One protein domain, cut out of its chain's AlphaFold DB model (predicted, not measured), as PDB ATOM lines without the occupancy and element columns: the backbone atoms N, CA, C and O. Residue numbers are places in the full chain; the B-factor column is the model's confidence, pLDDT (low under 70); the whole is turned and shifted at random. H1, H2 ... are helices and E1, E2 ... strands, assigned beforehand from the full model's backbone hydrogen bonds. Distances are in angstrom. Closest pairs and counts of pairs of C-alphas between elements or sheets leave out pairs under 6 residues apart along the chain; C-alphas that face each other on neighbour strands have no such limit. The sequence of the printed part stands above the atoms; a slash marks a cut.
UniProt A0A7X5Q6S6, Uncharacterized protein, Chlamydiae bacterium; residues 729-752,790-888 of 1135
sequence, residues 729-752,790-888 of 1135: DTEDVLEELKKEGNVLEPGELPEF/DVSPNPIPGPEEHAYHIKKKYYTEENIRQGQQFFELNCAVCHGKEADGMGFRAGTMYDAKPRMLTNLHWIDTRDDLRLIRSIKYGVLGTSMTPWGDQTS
ATOM      1  N   ASP A 729     235.719 299.199 285.306       90.56
ATOM      2  CA  ASP A 729     236.476 299.839 286.387       90.56
ATOM      3  C   ASP A 729     236.365 301.374 286.379       90.56
ATOM      4  O   ASP A 729     235.614 301.975 285.603       90.56
ATOM      5  N   THR A 730     237.042 302.046 287.316       90.25
ATOM      6  CA  THR A 730     236.970 303.513 287.426       90.25
ATOM      7  C   THR A 730     237.635 304.211 286.244       90.25
ATOM      8  O   THR A 730     237.173 305.280 285.838       90.25
ATOM      9  N   GLU A 731     238.656 303.607 285.640       90.44
ATOM     10  CA  GLU A 731     239.280 304.087 284.410       90.44
ATOM     11  C   GLU A 731     238.275 304.139 283.253       90.44
ATOM     12  O   GLU A 731     238.231 305.140 282.536       90.44
ATOM     13  N   ASP A 732     237.398 303.138 283.122       91.25
ATOM     14  CA  ASP A 732     236.354 303.120 282.091       91.25
ATOM     15  C   ASP A 732     235.352 304.263 282.282       91.25
ATOM     16  O   ASP A 732     234.961 304.924 281.317       91.25
ATOM     17  N   VAL A 733     234.979 304.560 283.535       89.31
ATOM     18  CA  VAL A 733     234.106 305.704 283.865       89.31
ATOM     19  C   VAL A 733     234.712 307.012 283.347       89.31
ATOM     20  O   VAL A 733     233.997 307.832 282.757       89.31
ATOM     21  N   LEU A 734     236.019 307.211 283.553       88.19
ATOM     22  CA  LEU A 734     236.751 308.410 283.130       88.19
ATOM     23  C   LEU A 734     236.963 308.462 281.614       88.19
ATOM     24  O   LEU A 734     236.830 309.530 281.007       88.19
ATOM     25  N   GLU A 735     237.261 307.324 280.986       87.31
ATOM     26  CA  GLU A 735     237.355 307.218 279.533       87.31
ATOM     27  C   GLU A 735     236.031 307.570 278.851       87.31
ATOM     28  O   GLU A 735     236.030 308.276 277.838       87.31
ATOM     29  N   GLU A 736     234.910 307.099 279.394       87.75
ATOM     30  CA  GLU A 736     233.572 307.404 278.887       87.75
ATOM     31  C   GLU A 736     233.238 308.885 279.061       87.75
ATOM     32  O   GLU A 736     232.875 309.532 278.079       87.75
ATOM     33  N   LEU A 737     233.476 309.464 280.247       83.06
ATOM     34  CA  LEU A 737     233.322 310.910 280.473       83.06
ATOM     35  C   LEU A 737     234.089 311.736 279.432       83.06
ATOM     36  O   LEU A 737     233.565 312.711 278.887       83.06
ATOM     37  N   LYS A 738     235.323 311.319 279.125       81.00
ATOM     38  CA  LYS A 738     236.179 311.961 278.123       81.00
ATOM     39  C   LYS A 738     235.625 311.804 276.707       81.00
ATOM     40  O   LYS A 738     235.567 312.794 275.982       81.00
ATOM     41  N   LYS A 739     235.242 310.586 276.304       80.94
ATOM     42  CA  LYS A 739     234.687 310.290 274.966       80.94
ATOM     43  C   LYS A 739     233.388 311.058 274.717       80.94
ATOM     44  O   LYS A 739     233.168 311.535 273.607       80.94
ATOM     45  N   GLU A 740     232.566 311.211 275.749       80.06
ATOM     46  CA  GLU A 740     231.312 311.968 275.708       80.06
ATOM     47  C   GLU A 740     231.525 313.491 275.754       80.06
ATOM     48  O   GLU A 740     230.621 314.247 275.409       80.06
ATOM     49  N   GLY A 741     232.706 313.950 276.183       70.00
ATOM     50  CA  GLY A 741     233.029 315.363 276.384       70.00
ATOM     51  C   GLY A 741     232.293 316.008 277.566       70.00
ATOM     52  O   GLY A 741     232.135 317.224 277.603       70.00
ATOM     53  N   ASN A 742     231.835 315.210 278.529       71.62
ATOM     54  CA  ASN A 742     231.118 315.671 279.714       71.62
ATOM     55  C   ASN A 742     232.087 315.993 280.868       71.62
ATOM     56  O   ASN A 742     233.104 315.322 281.033       71.62
ATOM     57  N   VAL A 743     231.755 316.979 281.711       69.75
ATOM     58  CA  VAL A 743     232.546 317.348 282.905       69.75
ATOM     59  C   VAL A 743     231.658 317.326 284.143       69.75
ATOM     60  O   VAL A 743     230.565 317.887 284.133       69.75
ATOM     61  N   LEU A 744     232.149 316.699 285.216       77.12
ATOM     62  CA  LEU A 744     231.543 316.789 286.540       77.12
ATOM     63  C   LEU A 744     232.098 318.035 287.247       77.12
ATOM     64  O   LEU A 744     233.252 318.052 287.675       77.12
ATOM     65  N   GLU A 745     231.298 319.098 287.314       73.75
ATOM     66  CA  GLU A 745     231.714 320.396 287.866       73.75
ATOM     67  C   GLU A 745     231.708 320.357 289.416       73.75
ATOM     68  O   GLU A 745     230.702 319.949 290.009       73.75
ATOM     69  N   PRO A 746     232.806 320.748 290.099       69.81
ATOM     70  CA  PRO A 746     232.840 320.888 291.557       69.81
ATOM     71  C   PRO A 746     232.183 322.205 292.013       69.81
ATOM     72  O   PRO A 746     232.179 323.187 291.272       69.81
ATOM     73  N   GLY A 747     231.685 322.270 293.251       59.78
ATOM     74  CA  GLY A 747     231.048 323.482 293.793       59.78
ATOM     75  C   GLY A 747     230.860 323.465 295.313       59.78
ATOM     76  O   GLY A 747     231.350 322.560 295.989       59.78
ATOM     77  N   GLU A 748     230.186 324.486 295.852       49.31
ATOM     78  CA  GLU A 748     229.825 324.552 297.277       49.31
ATOM     79  C   GLU A 748     228.714 323.539 297.610       49.31
ATOM     80  O   GLU A 748     227.866 323.225 296.770       49.31
ATOM     81  N   LEU A 749     228.753 322.985 298.827       50.06
ATOM     82  CA  LEU A 749     227.732 322.057 299.317       50.06
ATOM     83  C   LEU A 749     226.412 322.823 299.540       50.06
ATOM     84  O   LEU A 749     226.468 323.915 300.106       50.06
ATOM     85  N   PRO A 750     225.248 322.284 299.133       47.94
ATOM     86  CA  PRO A 750     223.971 322.974 299.286       47.94
ATOM     87  C   PRO A 750     223.638 323.245 300.759       47.94
ATOM     88  O   PRO A 750     223.773 322.363 301.608       47.94
ATOM     89  N   GLU A 751     223.191 324.471 301.048       37.97
ATOM     90  CA  GLU A 751     222.892 324.953 302.406       37.97
ATOM     91  C   GLU A 751     221.490 324.515 302.888       37.97
ATOM     92  O   GLU A 751     221.267 324.399 304.089       37.97
ATOM     93  N   PHE A 752     220.572 324.186 301.966       38.59
ATOM     94  CA  PHE A 752     219.236 323.618 302.211       38.59
ATOM     95  C   PHE A 752     218.768 322.818 300.977       38.59
ATOM     96  O   PHE A 752     218.931 323.277 299.851       38.59
ATOM     97  N   ASP A 790     237.066 309.334 296.041       90.25
ATOM     98  CA  ASP A 790     237.778 308.945 297.250       90.25
ATOM     99  C   ASP A 790     237.987 307.426 297.202       90.25
ATOM    100  O   ASP A 790     237.029 306.661 297.056       90.25
ATOM    101  N   VAL A 791     239.251 307.010 297.285       90.81
ATOM    102  CA  VAL A 791     239.657 305.603 297.264       90.81
ATOM    103  C   VAL A 791     239.977 305.182 298.690       90.81
ATOM    104  O   VAL A 791     240.877 305.739 299.324       90.81
ATOM    105  N   SER A 792     239.246 304.196 299.193       89.31
ATOM    106  CA  SER A 792     239.471 303.602 300.511       89.31
ATOM    107  C   SER A 792     239.578 302.083 300.397       89.31
ATOM    108  O   SER A 792     239.072 301.517 299.430       89.31
ATOM    109  N   PRO A 793     240.189 301.388 301.372       87.12
ATOM    110  CA  PRO A 793     240.061 299.937 301.463       87.12
ATOM    111  C   PRO A 793     238.583 299.538 301.491       87.12
ATOM    112  O   PRO A 793     237.771 300.233 302.113       87.12
ATOM    113  N   ASN A 794     238.229 298.446 300.817       82.25
ATOM    114  CA  ASN A 794     236.859 297.952 300.845       82.25
ATOM    115  C   ASN A 794     236.489 297.544 302.287       82.25
ATOM    116  O   ASN A 794     237.216 296.754 302.895       82.25
ATOM    117  N   PRO A 795     235.396 298.076 302.868       72.88
ATOM    118  CA  PRO A 795     235.003 297.750 304.239       72.88
ATOM    119  C   PRO A 795     234.551 296.295 304.407       72.88
ATOM    120  O   PRO A 795     234.488 295.810 305.536       72.88
ATOM    121  N   ILE A 796     234.201 295.613 303.312       75.50
ATOM    122  CA  ILE A 796     233.824 294.202 303.311       75.50
ATOM    123  C   ILE A 796     234.903 293.420 302.551       75.50
ATOM    124  O   ILE A 796     235.093 293.672 301.360       75.50
ATOM    125  N   PRO A 797     235.592 292.466 303.200       71.06
ATOM    126  CA  PRO A 797     236.503 291.550 302.524       71.06
ATOM    127  C   PRO A 797     235.827 290.853 301.331       71.06
ATOM    128  O   PRO A 797     234.741 290.274 301.440       71.06
ATOM    129  N   GLY A 798     236.466 290.923 300.167       74.25
ATOM    130  CA  GLY A 798     235.914 290.430 298.911       74.25
ATOM    131  C   GLY A 798     236.928 290.503 297.768       74.25
ATOM    132  O   GLY A 798     238.091 290.834 298.002       74.25
ATOM    133  N   PRO A 799     236.507 290.174 296.534       73.81
ATOM    134  CA  PRO A 799     237.382 290.233 295.366       73.81
ATOM    135  C   PRO A 799     237.806 291.668 295.009       73.81
ATOM    136  O   PRO A 799     238.874 291.852 294.434       73.81
ATOM    137  N   GLU A 800     237.009 292.687 295.350       81.75
ATOM    138  CA  GLU A 800     237.409 294.088 295.204       81.75
ATOM    139  C   GLU A 800     238.157 294.595 296.451       81.75
ATOM    140  O   GLU A 800     237.566 294.736 297.521       81.75
ATOM    141  N   GLU A 801     239.446 294.924 296.314       83.00
ATOM    142  CA  GLU A 801     240.287 295.417 297.425       83.00
ATOM    143  C   GLU A 801     239.962 296.859 297.855       83.00
ATOM    144  O   GLU A 801     240.180 297.242 299.009       83.00
ATOM    145  N   HIS A 802     239.434 297.665 296.932       88.56
ATOM    146  CA  HIS A 802     239.180 299.090 297.124       88.56
ATOM    147  C   HIS A 802     237.696 299.408 296.927       88.56
ATOM    148  O   HIS A 802     237.027 298.809 296.088       88.56
ATOM    149  N   ALA A 803     237.203 300.379 297.691       89.44
ATOM    150  CA  ALA A 803     235.905 301.008 297.511       89.44
ATOM    151  C   ALA A 803     236.093 302.416 296.934       89.44
ATOM    152  O   ALA A 803     236.960 303.175 297.382       89.44
ATOM    153  N   TYR A 804     235.258 302.760 295.953       92.75
ATOM    154  CA  TYR A 804     235.288 304.044 295.261       92.75
ATOM    155  C   TYR A 804     234.032 304.855 295.569       92.75
ATOM    156  O   TYR A 804     232.923 304.475 295.187       92.75
ATOM    157  N   HIS A 805     234.203 306.002 296.220       92.12
ATOM    158  CA  HIS A 805     233.111 306.922 296.543       92.12
ATOM    159  C   HIS A 805     233.301 308.257 295.838       92.12
ATOM    160  O   HIS A 805     234.395 308.805 295.832       92.12
ATOM    161  N   ILE A 806     232.254 308.810 295.233       90.75
ATOM    162  CA  ILE A 806     232.321 310.107 294.562       90.75
ATOM    163  C   ILE A 806     232.632 311.182 295.607       90.75
ATOM    164  O   ILE A 806     231.982 311.268 296.652       90.75
ATOM    165  N   LYS A 807     233.617 312.038 295.323       87.88
ATOM    166  CA  LYS A 807     234.043 313.077 296.267       87.88
ATOM    167  C   LYS A 807     232.906 314.032 296.610       87.88
ATOM    168  O   LYS A 807     232.233 314.563 295.725       87.88
ATOM    169  N   LYS A 808     232.780 314.375 297.896       83.81
ATOM    170  CA  LYS A 808     231.733 315.291 298.395       83.81
ATOM    171  C   LYS A 808     231.727 316.672 297.724       83.81
ATOM    172  O   LYS A 808     230.660 317.251 297.583       83.81
ATOM    173  N   LYS A 809     232.863 317.157 297.202       78.94
ATOM    174  CA  LYS A 809     232.947 318.410 296.413       78.94
ATOM    175  C   LYS A 809     232.068 318.430 295.144       78.94
ATOM    176  O   LYS A 809     231.884 319.492 294.559       78.94
ATOM    177  N   TYR A 810     231.574 317.271 294.698       83.75
ATOM    178  CA  TYR A 810     230.685 317.135 293.539       83.75
ATOM    179  C   TYR A 810     229.199 317.031 293.902       83.75
ATOM    180  O   TYR A 810     228.363 317.044 293.000       83.75
ATOM    181  N   TYR A 811     228.851 316.971 295.191       83.38
ATOM    182  CA  TYR A 811     227.468 316.969 295.683       83.38
ATOM    183  C   TYR A 811     226.899 318.395 295.668       83.38
ATOM    184  O   TYR A 811     226.493 318.930 296.694       83.38
ATOM    185  N   THR A 812     226.943 319.034 294.502       78.69
ATOM    186  CA  THR A 812     226.405 320.377 294.275       78.69
ATOM    187  C   THR A 812     224.897 320.306 294.062       78.69
ATOM    188  O   THR A 812     224.380 319.282 293.605       78.69
ATOM    189  N   GLU A 813     224.190 321.401 294.345       74.19
ATOM    190  CA  GLU A 813     222.744 321.502 294.096       74.19
ATOM    191  C   GLU A 813     222.394 321.142 292.645       74.19
ATOM    192  O   GLU A 813     221.488 320.352 292.400       74.19
ATOM    193  N   GLU A 814     223.181 321.633 291.685       77.62
ATOM    194  CA  GLU A 814     222.976 321.341 290.267       77.62
ATOM    195  C   GLU A 814     223.137 319.844 289.951       77.62
ATOM    196  O   GLU A 814     222.271 319.264 289.302       77.62
ATOM    197  N   ASN A 815     224.188 319.173 290.439       82.00
ATOM    198  CA  ASN A 815     224.382 317.740 290.171       82.00
ATOM    199  C   ASN A 815     223.294 316.873 290.818       82.00
ATOM    200  O   ASN A 815     222.834 315.911 290.197       82.00
ATOM    201  N   ILE A 816     222.869 317.218 292.039       82.88
ATOM    202  CA  ILE A 816     221.768 316.535 292.731       82.88
ATOM    203  C   ILE A 816     220.469 316.723 291.943       82.88
ATOM    204  O   ILE A 816     219.780 315.743 291.661       82.88
ATOM    205  N   ARG A 817     220.169 317.953 291.514       81.56
ATOM    206  CA  ARG A 817     218.964 318.288 290.743       81.56
ATOM    207  C   ARG A 817     218.923 317.586 289.387       81.56
ATOM    208  O   ARG A 817     217.877 317.056 289.015       81.56
ATOM    209  N   GLN A 818     220.039 317.540 288.658       82.88
ATOM    210  CA  GLN A 818     220.129 316.810 287.386       82.88
ATOM    211  C   GLN A 818     219.920 315.301 287.589       82.88
ATOM    212  O   GLN A 818     219.152 314.671 286.857       82.88
ATOM    213  N   GLY A 819     220.538 314.725 288.628       88.69
ATOM    214  CA  GLY A 819     220.324 313.330 289.017       88.69
ATOM    215  C   GLY A 819     218.866 313.034 289.377       88.69
ATOM    216  O   GLY A 819     218.302 312.054 288.887       88.69
ATOM    217  N   GLN A 820     218.234 313.908 290.165       88.38
ATOM    218  CA  GLN A 820     216.829 313.807 290.562       88.38
ATOM    219  C   GLN A 820     215.892 313.833 289.353       88.38
ATOM    220  O   GLN A 820     215.068 312.933 289.198       88.38
ATOM    221  N   GLN A 821     216.032 314.824 288.466       87.12
ATOM    222  CA  GLN A 821     215.187 314.949 287.272       87.12
ATOM    223  C   GLN A 821     215.270 313.697 286.396       87.12
ATOM    224  O   GLN A 821     214.246 313.177 285.938       87.12
ATOM    225  N   PHE A 822     216.481 313.170 286.202       87.75
ATOM    226  CA  PHE A 822     216.672 311.939 285.448       87.75
ATOM    227  C   PHE A 822     216.036 310.730 286.151       87.75
ATOM    228  O   PHE A 822     215.387 309.900 285.502       87.75
ATOM    229  N   PHE A 823     216.206 310.625 287.471       92.00
ATOM    230  CA  PHE A 823     215.662 309.539 288.276       92.00
ATOM    231  C   PHE A 823     214.129 309.533 288.269       92.00
ATOM    232  O   PHE A 823     213.520 308.485 288.040       92.00
ATOM    233  N   GLU A 824     213.495 310.689 288.451       90.69
ATOM    234  CA  GLU A 824     212.038 310.831 288.430       90.69
ATOM    235  C   GLU A 824     211.431 310.438 287.080       90.69
ATOM    236  O   GLU A 824     210.395 309.771 287.039       90.69
ATOM    237  N   LEU A 825     212.087 310.805 285.976       87.69
ATOM    238  CA  LEU A 825     211.595 310.510 284.632       87.69
ATOM    239  C   LEU A 825     211.715 309.020 284.273       87.69
ATOM    240  O   LEU A 825     210.818 308.470 283.631       87.69
ATOM    241  N   ASN A 826     212.808 308.364 284.680       88.31
ATOM    242  CA  ASN A 826     213.178 307.039 284.162       88.31
ATOM    243  C   ASN A 826     213.117 305.911 285.203       88.31
ATOM    244  O   ASN A 826     212.755 304.779 284.880       88.31
ATOM    245  N   CYS A 827     213.462 306.200 286.457       91.94
ATOM    246  CA  CYS A 827     213.675 305.195 287.502       91.94
ATOM    247  C   CYS A 827     212.480 305.089 288.463       91.94
ATOM    248  O   CYS A 827     212.149 303.991 288.931       91.94
ATOM    249  N   ALA A 828     211.791 306.204 288.725       92.19
ATOM    250  CA  ALA A 828     210.729 306.297 289.729       92.19
ATOM    251  C   ALA A 828     209.501 305.416 289.441       92.19
ATOM    252  O   ALA A 828     208.777 305.039 290.362       92.19
ATOM    253  N   VAL A 829     209.285 305.001 288.188       90.12
ATOM    254  CA  VAL A 829     208.211 304.053 287.833       90.12
ATOM    255  C   VAL A 829     208.337 302.715 288.575       90.12
ATOM    256  O   VAL A 829     207.324 302.083 288.890       90.12
ATOM    257  N   CYS A 830     209.569 302.307 288.892       90.81
ATOM    258  CA  CYS A 830     209.876 301.105 289.664       90.81
ATOM    259  C   CYS A 830     210.359 301.460 291.076       90.81
ATOM    260  O   CYS A 830     209.888 300.877 292.049       90.81
ATOM    261  N   HIS A 831     211.265 302.429 291.206       92.19
ATOM    262  CA  HIS A 831     211.892 302.765 292.485       92.19
ATOM    263  C   HIS A 831     211.135 303.808 293.320       92.19
ATOM    264  O   HIS A 831     211.547 304.048 294.443       92.19
ATOM    265  N   GLY A 832     210.032 304.390 292.837       90.44
ATOM    266  CA  GLY A 832     209.345 305.505 293.511       90.44
ATOM    267  C   GLY A 832     210.098 306.826 293.330       90.44
ATOM    268  O   GLY A 832     211.276 306.807 292.994       90.44
ATOM    269  N   LYS A 833     209.439 307.978 293.507       87.62
ATOM    270  CA  LYS A 833     210.102 309.295 293.369       87.62
ATOM    271  C   LYS A 833     211.169 309.513 294.442       87.62
ATOM    272  O   LYS A 833     212.288 309.884 294.122       87.62
ATOM    273  N   GLU A 834     210.852 309.099 295.664       84.38
ATOM    274  CA  GLU A 834     211.748 309.139 296.827       84.38
ATOM    275  C   GLU A 834     212.750 307.973 296.868       84.38
ATOM    276  O   GLU A 834     213.350 307.692 297.902       84.38
ATOM    277  N   ALA A 835     212.884 307.219 295.770       89.50
ATOM    278  CA  ALA A 835     213.719 306.020 295.684       89.50
ATOM    279  C   ALA A 835     213.422 304.952 296.767       89.50
ATOM    280  O   ALA A 835     214.276 304.130 297.121       89.50
ATOM    281  N   ASP A 836     212.192 304.934 297.281       86.56
ATOM    282  CA  ASP A 836     211.741 304.063 298.361       86.56
ATOM    283  C   ASP A 836     211.447 302.619 297.902       86.56
ATOM    284  O   ASP A 836     211.208 301.728 298.713       86.56
ATOM    285  N   GLY A 837     211.462 302.344 296.603       87.62
ATOM    286  CA  GLY A 837     211.118 301.048 296.022       87.62
ATOM    287  C   GLY A 837     209.611 300.793 295.896       87.62
ATOM    288  O   GLY A 837     209.227 299.628 295.781       87.62
ATOM    289  N   MET A 838     208.762 301.831 295.948       84.50
ATOM    290  CA  MET A 838     207.293 301.753 295.776       84.50
ATOM    291  C   MET A 838     206.825 302.467 294.513       84.50
ATOM    292  O   MET A 838     205.759 303.084 294.479       84.50
ATOM    293  N   GLY A 839     207.606 302.369 293.438       85.75
ATOM    294  CA  GLY A 839     207.128 302.808 292.136       85.75
ATOM    295  C   GLY A 839     205.832 302.088 291.765       85.75
ATOM    296  O   GLY A 839     205.560 300.978 292.225       85.75
ATOM    297  N   PHE A 840     205.031 302.696 290.892       85.25
ATOM    298  CA  PHE A 840     203.744 302.145 290.456       85.25
ATOM    299  C   PHE A 840     203.834 300.677 289.993       85.25
ATOM    300  O   PHE A 840     202.905 299.898 290.200       85.25
ATOM    301  N   ARG A 841     204.969 300.271 289.401       85.94
ATOM    302  CA  ARG A 841     205.207 298.886 288.961       85.94
ATOM    303  C   ARG A 841     205.757 297.953 290.044       85.94
ATOM    304  O   ARG A 841     205.735 296.745 289.842       85.94
ATOM    305  N   ALA A 842     206.223 298.457 291.183       82.62
ATOM    306  CA  ALA A 842     206.820 297.633 292.236       82.62
ATOM    307  C   ALA A 842     205.822 296.633 292.848       82.62
ATOM    308  O   ALA A 842     206.202 295.519 293.209       82.62
ATOM    309  N   GLY A 843     204.539 297.006 292.931       73.12
ATOM    310  CA  GLY A 843     203.489 296.177 293.534       73.12
ATOM    311  C   GLY A 843     203.217 294.856 292.805       73.12
ATOM    312  O   GLY A 843     202.708 293.926 293.423       73.12
ATOM    313  N   THR A 844     203.578 294.746 291.523       78.88
ATOM    314  CA  THR A 844     203.368 293.538 290.707       78.88
ATOM    315  C   THR A 844     204.637 292.697 290.515       78.88
ATOM    316  O   THR A 844     204.581 291.644 289.883       78.88
ATOM    317  N   MET A 845     205.780 293.129 291.063       79.25
ATOM    318  CA  MET A 845     207.075 292.443 290.947       79.25
ATOM    319  C   MET A 845     207.284 291.446 292.097       79.25
ATOM    320  O   MET A 845     207.999 291.737 293.056       79.25
ATOM    321  N   TYR A 846     206.654 290.272 292.011       68.62
ATOM    322  CA  TYR A 846     206.677 289.261 293.081       68.62
ATOM    323  C   TYR A 846     208.048 288.589 293.271       68.62
ATOM    324  O   TYR A 846     208.494 288.449 294.405       68.62
ATOM    325  N   ASP A 847     208.760 288.265 292.186       67.31
ATOM    326  CA  ASP A 847     210.031 287.517 292.263       67.31
ATOM    327  C   ASP A 847     211.239 288.394 292.642       67.31
ATOM    328  O   ASP A 847     212.266 287.916 293.128       67.31
ATOM    329  N   ALA A 848     211.154 289.704 292.394       74.81
ATOM    330  CA  ALA A 848     212.240 290.639 292.659       74.81
ATOM    331  C   ALA A 848     211.729 292.077 292.794       74.81
ATOM    332  O   ALA A 848     211.820 292.870 291.855       74.81
ATOM    333  N   LYS A 849     211.260 292.446 293.990       82.69
ATOM    334  CA  LYS A 849     210.897 293.840 294.279       82.69
ATOM    335  C   LYS A 849     212.102 294.786 294.123       82.69
ATOM    336  O   LYS A 849     213.215 294.415 294.530       82.69
ATOM    337  N   PRO A 850     211.894 296.007 293.587       88.38
ATOM    338  CA  PRO A 850     212.902 297.061 293.594       88.38
ATOM    339  C   PRO A 850     213.401 297.320 295.014       88.38
ATOM    340  O   PRO A 850     212.624 297.312 295.974       88.38
ATOM    341  N   ARG A 851     214.714 297.522 295.156       88.38
ATOM    342  CA  ARG A 851     215.321 297.868 296.445       88.38
ATOM    343  C   ARG A 851     215.001 299.321 296.803       88.38
ATOM    344  O   ARG A 851     214.967 300.177 295.921       88.38
ATOM    345  N   MET A 852     214.827 299.560 298.096       89.25
ATOM    346  CA  MET A 852     214.746 300.871 298.724       89.25
ATOM    347  C   MET A 852     216.158 301.445 298.730       89.25
ATOM    348  O   MET A 852     217.011 300.977 299.483       89.25
ATOM    349  N   LEU A 853     216.424 302.395 297.837       90.62
ATOM    350  CA  LEU A 853     217.756 302.983 297.668       90.62
ATOM    351  C   LEU A 853     218.083 303.990 298.780       90.62
ATOM    352  O   LEU A 853     219.240 304.351 298.947       90.62
ATOM    353  N   THR A 854     217.085 304.352 299.589       88.19
ATOM    354  CA  THR A 854     217.215 305.119 300.836       88.19
ATOM    355  C   THR A 854     217.549 304.260 302.062       88.19
ATOM    356  O   THR A 854     217.712 304.781 303.161       88.19
ATOM    357  N   ASN A 855     217.672 302.936 301.906       88.56
ATOM    358  CA  ASN A 855     218.114 302.044 302.978       88.56
ATOM    359  C   ASN A 855     219.611 302.251 303.253       88.56
ATOM    360  O   ASN A 855     220.449 301.685 302.545       88.56
ATOM    361  N   LEU A 856     219.925 303.032 304.289       86.12
ATOM    362  CA  LEU A 856     221.289 303.436 304.633       86.12
ATOM    363  C   LEU A 856     222.234 302.241 304.842       86.12
ATOM    364  O   LEU A 856     223.265 302.128 304.184       86.12
ATOM    365  N   HIS A 857     221.852 301.282 305.690       86.00
ATOM    366  CA  HIS A 857     222.690 300.110 305.962       86.00
ATOM    367  C   HIS A 857     222.980 299.277 304.709       86.00
ATOM    368  O   HIS A 857     224.017 298.618 304.627       86.00
ATOM    369  N   TRP A 858     222.068 299.280 303.731       88.06
ATOM    370  CA  TRP A 858     222.333 298.656 302.445       88.06
ATOM    371  C   TRP A 858     223.228 299.540 301.577       88.06
ATOM    372  O   TRP A 858     224.238 299.036 301.098       88.06
ATOM    373  N   ILE A 859     222.899 300.819 301.366       88.25
ATOM    374  CA  ILE A 859     223.622 301.683 300.421       88.25
ATOM    375  C   ILE A 859     225.088 301.875 300.841       88.25
ATOM    376  O   ILE A 859     225.969 301.812 299.986       88.25
ATOM    377  N   ASP A 860     225.385 301.998 302.135       85.06
ATOM    378  CA  ASP A 860     226.743 302.236 302.659       85.06
ATOM    379  C   ASP A 860     227.693 301.047 302.488       85.06
ATOM    380  O   ASP A 860     228.908 301.209 302.486       85.06
ATOM    381  N   THR A 861     227.155 299.844 302.280       84.44
ATOM    382  CA  THR A 861     227.962 298.635 302.026       84.44
ATOM    383  C   THR A 861     228.240 298.381 300.548       84.44
ATOM    384  O   THR A 861     228.625 297.277 300.159       84.44
ATOM    385  N   ARG A 862     227.925 299.338 299.679       87.50
ATOM    386  CA  ARG A 862     228.220 299.271 298.249       87.50
ATOM    387  C   ARG A 862     228.959 300.545 297.940       87.50
ATOM    388  O   ARG A 862     228.561 301.596 298.421       87.50
ATOM    389  N   ASP A 863     230.015 300.461 297.164       91.44
ATOM    390  CA  ASP A 863     230.673 301.655 296.675       91.44
ATOM    391  C   ASP A 863     229.903 302.235 295.477       91.44
ATOM    392  O   ASP A 863     228.923 301.659 294.981       91.44
ATOM    393  N   ASP A 864     230.301 303.418 295.030       93.69
ATOM    394  CA  ASP A 864     229.594 304.108 293.955       93.69
ATOM    395  C   ASP A 864     229.844 303.428 292.604       93.69
ATOM    396  O   ASP A 864     228.931 303.361 291.777       93.69
ATOM    397  N   LEU A 865     231.011 302.801 292.411       93.06
ATOM    398  CA  LEU A 865     231.292 301.981 291.231       93.06
ATOM    399  C   LEU A 865     230.339 300.778 291.132       93.06
ATOM    400  O   LEU A 865     229.786 300.506 290.061       93.06
ATOM    401  N   ARG A 866     230.044 300.090 292.242       90.69
ATOM    402  CA  ARG A 866     229.066 298.990 292.295       90.69
ATOM    403  C   ARG A 866     227.654 299.433 291.914       90.69
ATOM    404  O   ARG A 866     226.906 298.629 291.326       90.69
ATOM    405  N   LEU A 867     227.265 300.667 292.243       93.50
ATOM    406  CA  LEU A 867     225.986 301.258 291.835       93.50
ATOM    407  C   LEU A 867     225.990 301.593 290.339       93.50
ATOM    408  O   LEU A 867     225.074 301.172 289.632       93.50
ATOM    409  N   ILE A 868     227.057 302.221 289.835       94.44
ATOM    410  CA  ILE A 868     227.246 302.520 288.404       94.44
ATOM    411  C   ILE A 868     227.179 301.237 287.567       94.44
ATOM    412  O   ILE A 868     226.425 301.186 286.595       94.44
ATOM    413  N   ARG A 869     227.871 300.165 287.983       92.94
ATOM    414  CA  ARG A 869     227.804 298.835 287.346       92.94
ATOM    415  C   ARG A 869     226.369 298.294 287.295       92.94
ATOM    416  O   ARG A 869     225.978 297.694 286.299       92.94
ATOM    417  N   SER A 870     225.571 298.511 288.347       92.19
ATOM    418  CA  SER A 870     224.162 298.068 288.386       92.19
ATOM    419  C   SER A 870     223.264 298.857 287.441       92.19
ATOM    420  O   SER A 870     222.313 298.298 286.910       92.19
ATOM    421  N   ILE A 871     223.543 300.148 287.250       93.31
ATOM    422  CA  ILE A 871     222.808 300.990 286.302       93.31
ATOM    423  C   ILE A 871     223.204 300.595 284.876       93.31
ATOM    424  O   ILE A 871     222.341 300.292 284.056       93.31
ATOM    425  N   LYS A 872     224.510 300.512 284.593       93.25
ATOM    426  CA  LYS A 872     225.046 300.214 283.259       93.25
ATOM    427  C   LYS A 872     224.619 298.833 282.752       93.25
ATOM    428  O   LYS A 872     224.020 298.747 281.686       93.25
ATOM    429  N   TYR A 873     224.856 297.781 283.538       91.31
ATOM    430  CA  TYR A 873     224.616 296.386 283.135       91.31
ATOM    431  C   TYR A 873     223.290 295.808 283.639       91.31
ATOM    432  O   TYR A 873     222.961 294.657 283.354       91.31
ATOM    433  N   GLY A 874     222.516 296.578 284.405       89.62
ATOM    434  CA  GLY A 874     221.311 296.075 285.048       89.62
ATOM    435  C   GLY A 874     221.615 295.036 286.133       89.62
ATOM    436  O   GLY A 874     222.740 294.871 286.621       89.62
ATOM    437  N   VAL A 875     220.577 294.306 286.533       87.62
ATOM    438  CA  VAL A 875     220.685 293.165 287.445       87.62
ATOM    439  C   VAL A 875     220.029 291.958 286.781       87.62
ATOM    440  O   VAL A 875     218.809 291.796 286.846       87.62
ATOM    441  N   LEU A 876     220.855 291.117 286.149       82.38
ATOM    442  CA  LEU A 876     220.425 289.882 285.487       82.38
ATOM    443  C   LEU A 876     219.558 289.015 286.414       82.38
ATOM    444  O   LEU A 876     219.788 288.943 287.625       82.38
ATOM    445  N   GLY A 877     218.522 288.401 285.840       77.56
ATOM    446  CA  GLY A 877     217.503 287.657 286.584       77.56
ATOM    447  C   GLY A 877     216.470 288.527 287.318       77.56
ATOM    448  O   GLY A 877     215.681 287.998 288.096       77.56
ATOM    449  N   THR A 878     216.448 289.848 287.093       83.69
ATOM    450  CA  THR A 878     215.441 290.775 287.651       83.69
ATOM    451  C   THR A 878     214.877 291.714 286.580       83.69
ATOM    452  O   THR A 878     215.367 291.754 285.455       83.69
ATOM    453  N   SER A 879     213.869 292.520 286.931       86.88
ATOM    454  CA  SER A 879     213.307 293.545 286.037       86.88
ATOM    455  C   SER A 879     214.182 294.799 285.870       86.88
ATOM    456  O   SER A 879     213.786 295.708 285.142       86.88
ATOM    457  N   MET A 880     215.342 294.882 286.533       89.62
ATOM    458  CA  MET A 880     216.298 295.977 286.346       89.62
ATOM    459  C   MET A 880     217.151 295.711 285.100       89.62
ATOM    460  O   MET A 880     218.187 295.051 285.181       89.62
ATOM    461  N   THR A 881     216.696 296.195 283.944       88.12
ATOM    462  CA  THR A 881     217.401 296.064 282.657       88.12
ATOM    463  C   THR A 881     218.676 296.920 282.602       88.12
ATOM    464  O   THR A 881     218.788 297.875 283.370       88.12
ATOM    465  N   PRO A 882     219.634 296.617 281.705       90.44
ATOM    466  CA  PRO A 882     220.790 297.481 281.448       90.44
ATOM    467  C   PRO A 882     220.376 298.872 280.942       90.44
ATOM    468  O   PRO A 882     219.494 298.967 280.090       90.44
ATOM    469  N   TRP A 883     221.021 299.929 281.450       89.88
ATOM    470  CA  TRP A 883     220.845 301.327 281.008       89.88
ATOM    471  C   TRP A 883     222.120 301.932 280.401       89.88
ATOM    472  O   TRP A 883     222.179 303.138 280.158       89.88
ATOM    473  N   GLY A 884     223.169 301.128 280.203       85.56
ATOM    474  CA  GLY A 884     224.473 301.592 279.732       85.56
ATOM    475  C   GLY A 884     224.421 302.335 278.398       85.56
ATOM    476  O   GLY A 884     225.040 303.387 278.287       85.56
ATOM    477  N   ASP A 885     223.628 301.851 277.440       83.81
ATOM    478  CA  ASP A 885     223.487 302.460 276.106       83.81
ATOM    479  C   ASP A 885     222.560 303.691 276.102       83.81
ATOM    480  O   ASP A 885     222.467 304.418 275.114       83.81
ATOM    481  N   GLN A 886     221.836 303.913 277.200       85.00
ATOM    482  CA  GLN A 886     220.785 304.919 277.362       85.00
ATOM    483  C   GLN A 886     221.210 306.037 278.320       85.00
ATOM    484  O   GLN A 886     220.463 306.996 278.514       85.00
ATOM    485  N   THR A 887     222.385 305.911 278.938       86.44
ATOM    486  CA  THR A 887     222.930 306.873 279.898       86.44
ATOM    487  C   THR A 887     224.356 307.251 279.535       86.44
ATOM    488  O   THR A 887     225.136 306.422 279.069       86.44
ATOM    489  N   SER A 888     224.720 308.501 279.795       87.62
ATOM    490  CA  SER A 888     226.109 308.951 279.775       87.62
ATOM    491  C   SER A 888     226.802 308.647 281.111       87.62
ATOM    492  O   SER A 888     226.142 308.426 282.136       87.62
TER     493      SER A 888
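This is residues 729 to 752 and 790 to 888 of the 1135 residues of an uncharacterized protein of Chlamydiae bacterium (UniProt A0A7X5Q6S6). Helix H5 lies nearest the middle, its first residues, 864 to 866, packing on strand E2 of a two-stranded hairpin, while the other helices and long unnamed stretches lie around it and no helix touches another. H2, the longest helix, runs along another side, apart from H5. The 123 printed residues have five named helices and two named strands, in the order H1 E1 E2 H2 H3 H4 H5; the sheet, E1 - E2, is antiparallel. The class is mostly helix, though under half of the residues are in named elements. The whole is compact, with a radius of gyration of the C-alphas of 15.5 A and spans of 39 by 36 by 31 A.

H1, residues 730 to 740, is close to but not clearly touching H5, residues 864 to 873; their closest C-alphas, of Thr 730 and Leu 865, are 7.0 A apart. E1, residues 790 to 793, and E2, residues 802 to 806, form a hairpin, antiparallel at 156 degrees; N 790 and O 805, 2.7 A apart, are within hydrogen-bond range. The closest C-alphas of E2 and H5, of His 805 and Asp 864, are 5.2 A apart. H2, residues 813 to 826, and H3, residues 828 to 831, meet only through their link. H4, residues 856 to 859, is apart from H5. Every O i to N i+4 pair is within range in H1, H2 and H5; H3 and H4 are too short for such a pair.

H1 begins at C-alpha 730 (236.970, 303.513, 287.426) and is 15.5 A long. E1 measures 10.2 A, E2 13.2 A, H2 20.0 A, H3 4.6 A and H4 5.1 A. H5, 14.2 A long, ends at C-alpha 873 (224.616, 296.386, 283.135).

The C-alphas farthest apart, of Glu 748 and Tyr 846, are 42.4 A apart. Residues 753 to 789 are not printed; C-alphas 752 and 790 are 24.2 A apart across this cut. The link from H3 to H4 is long. The model's pLDDT is under 70 at residues 743, 746 to 752 and 846 to 847.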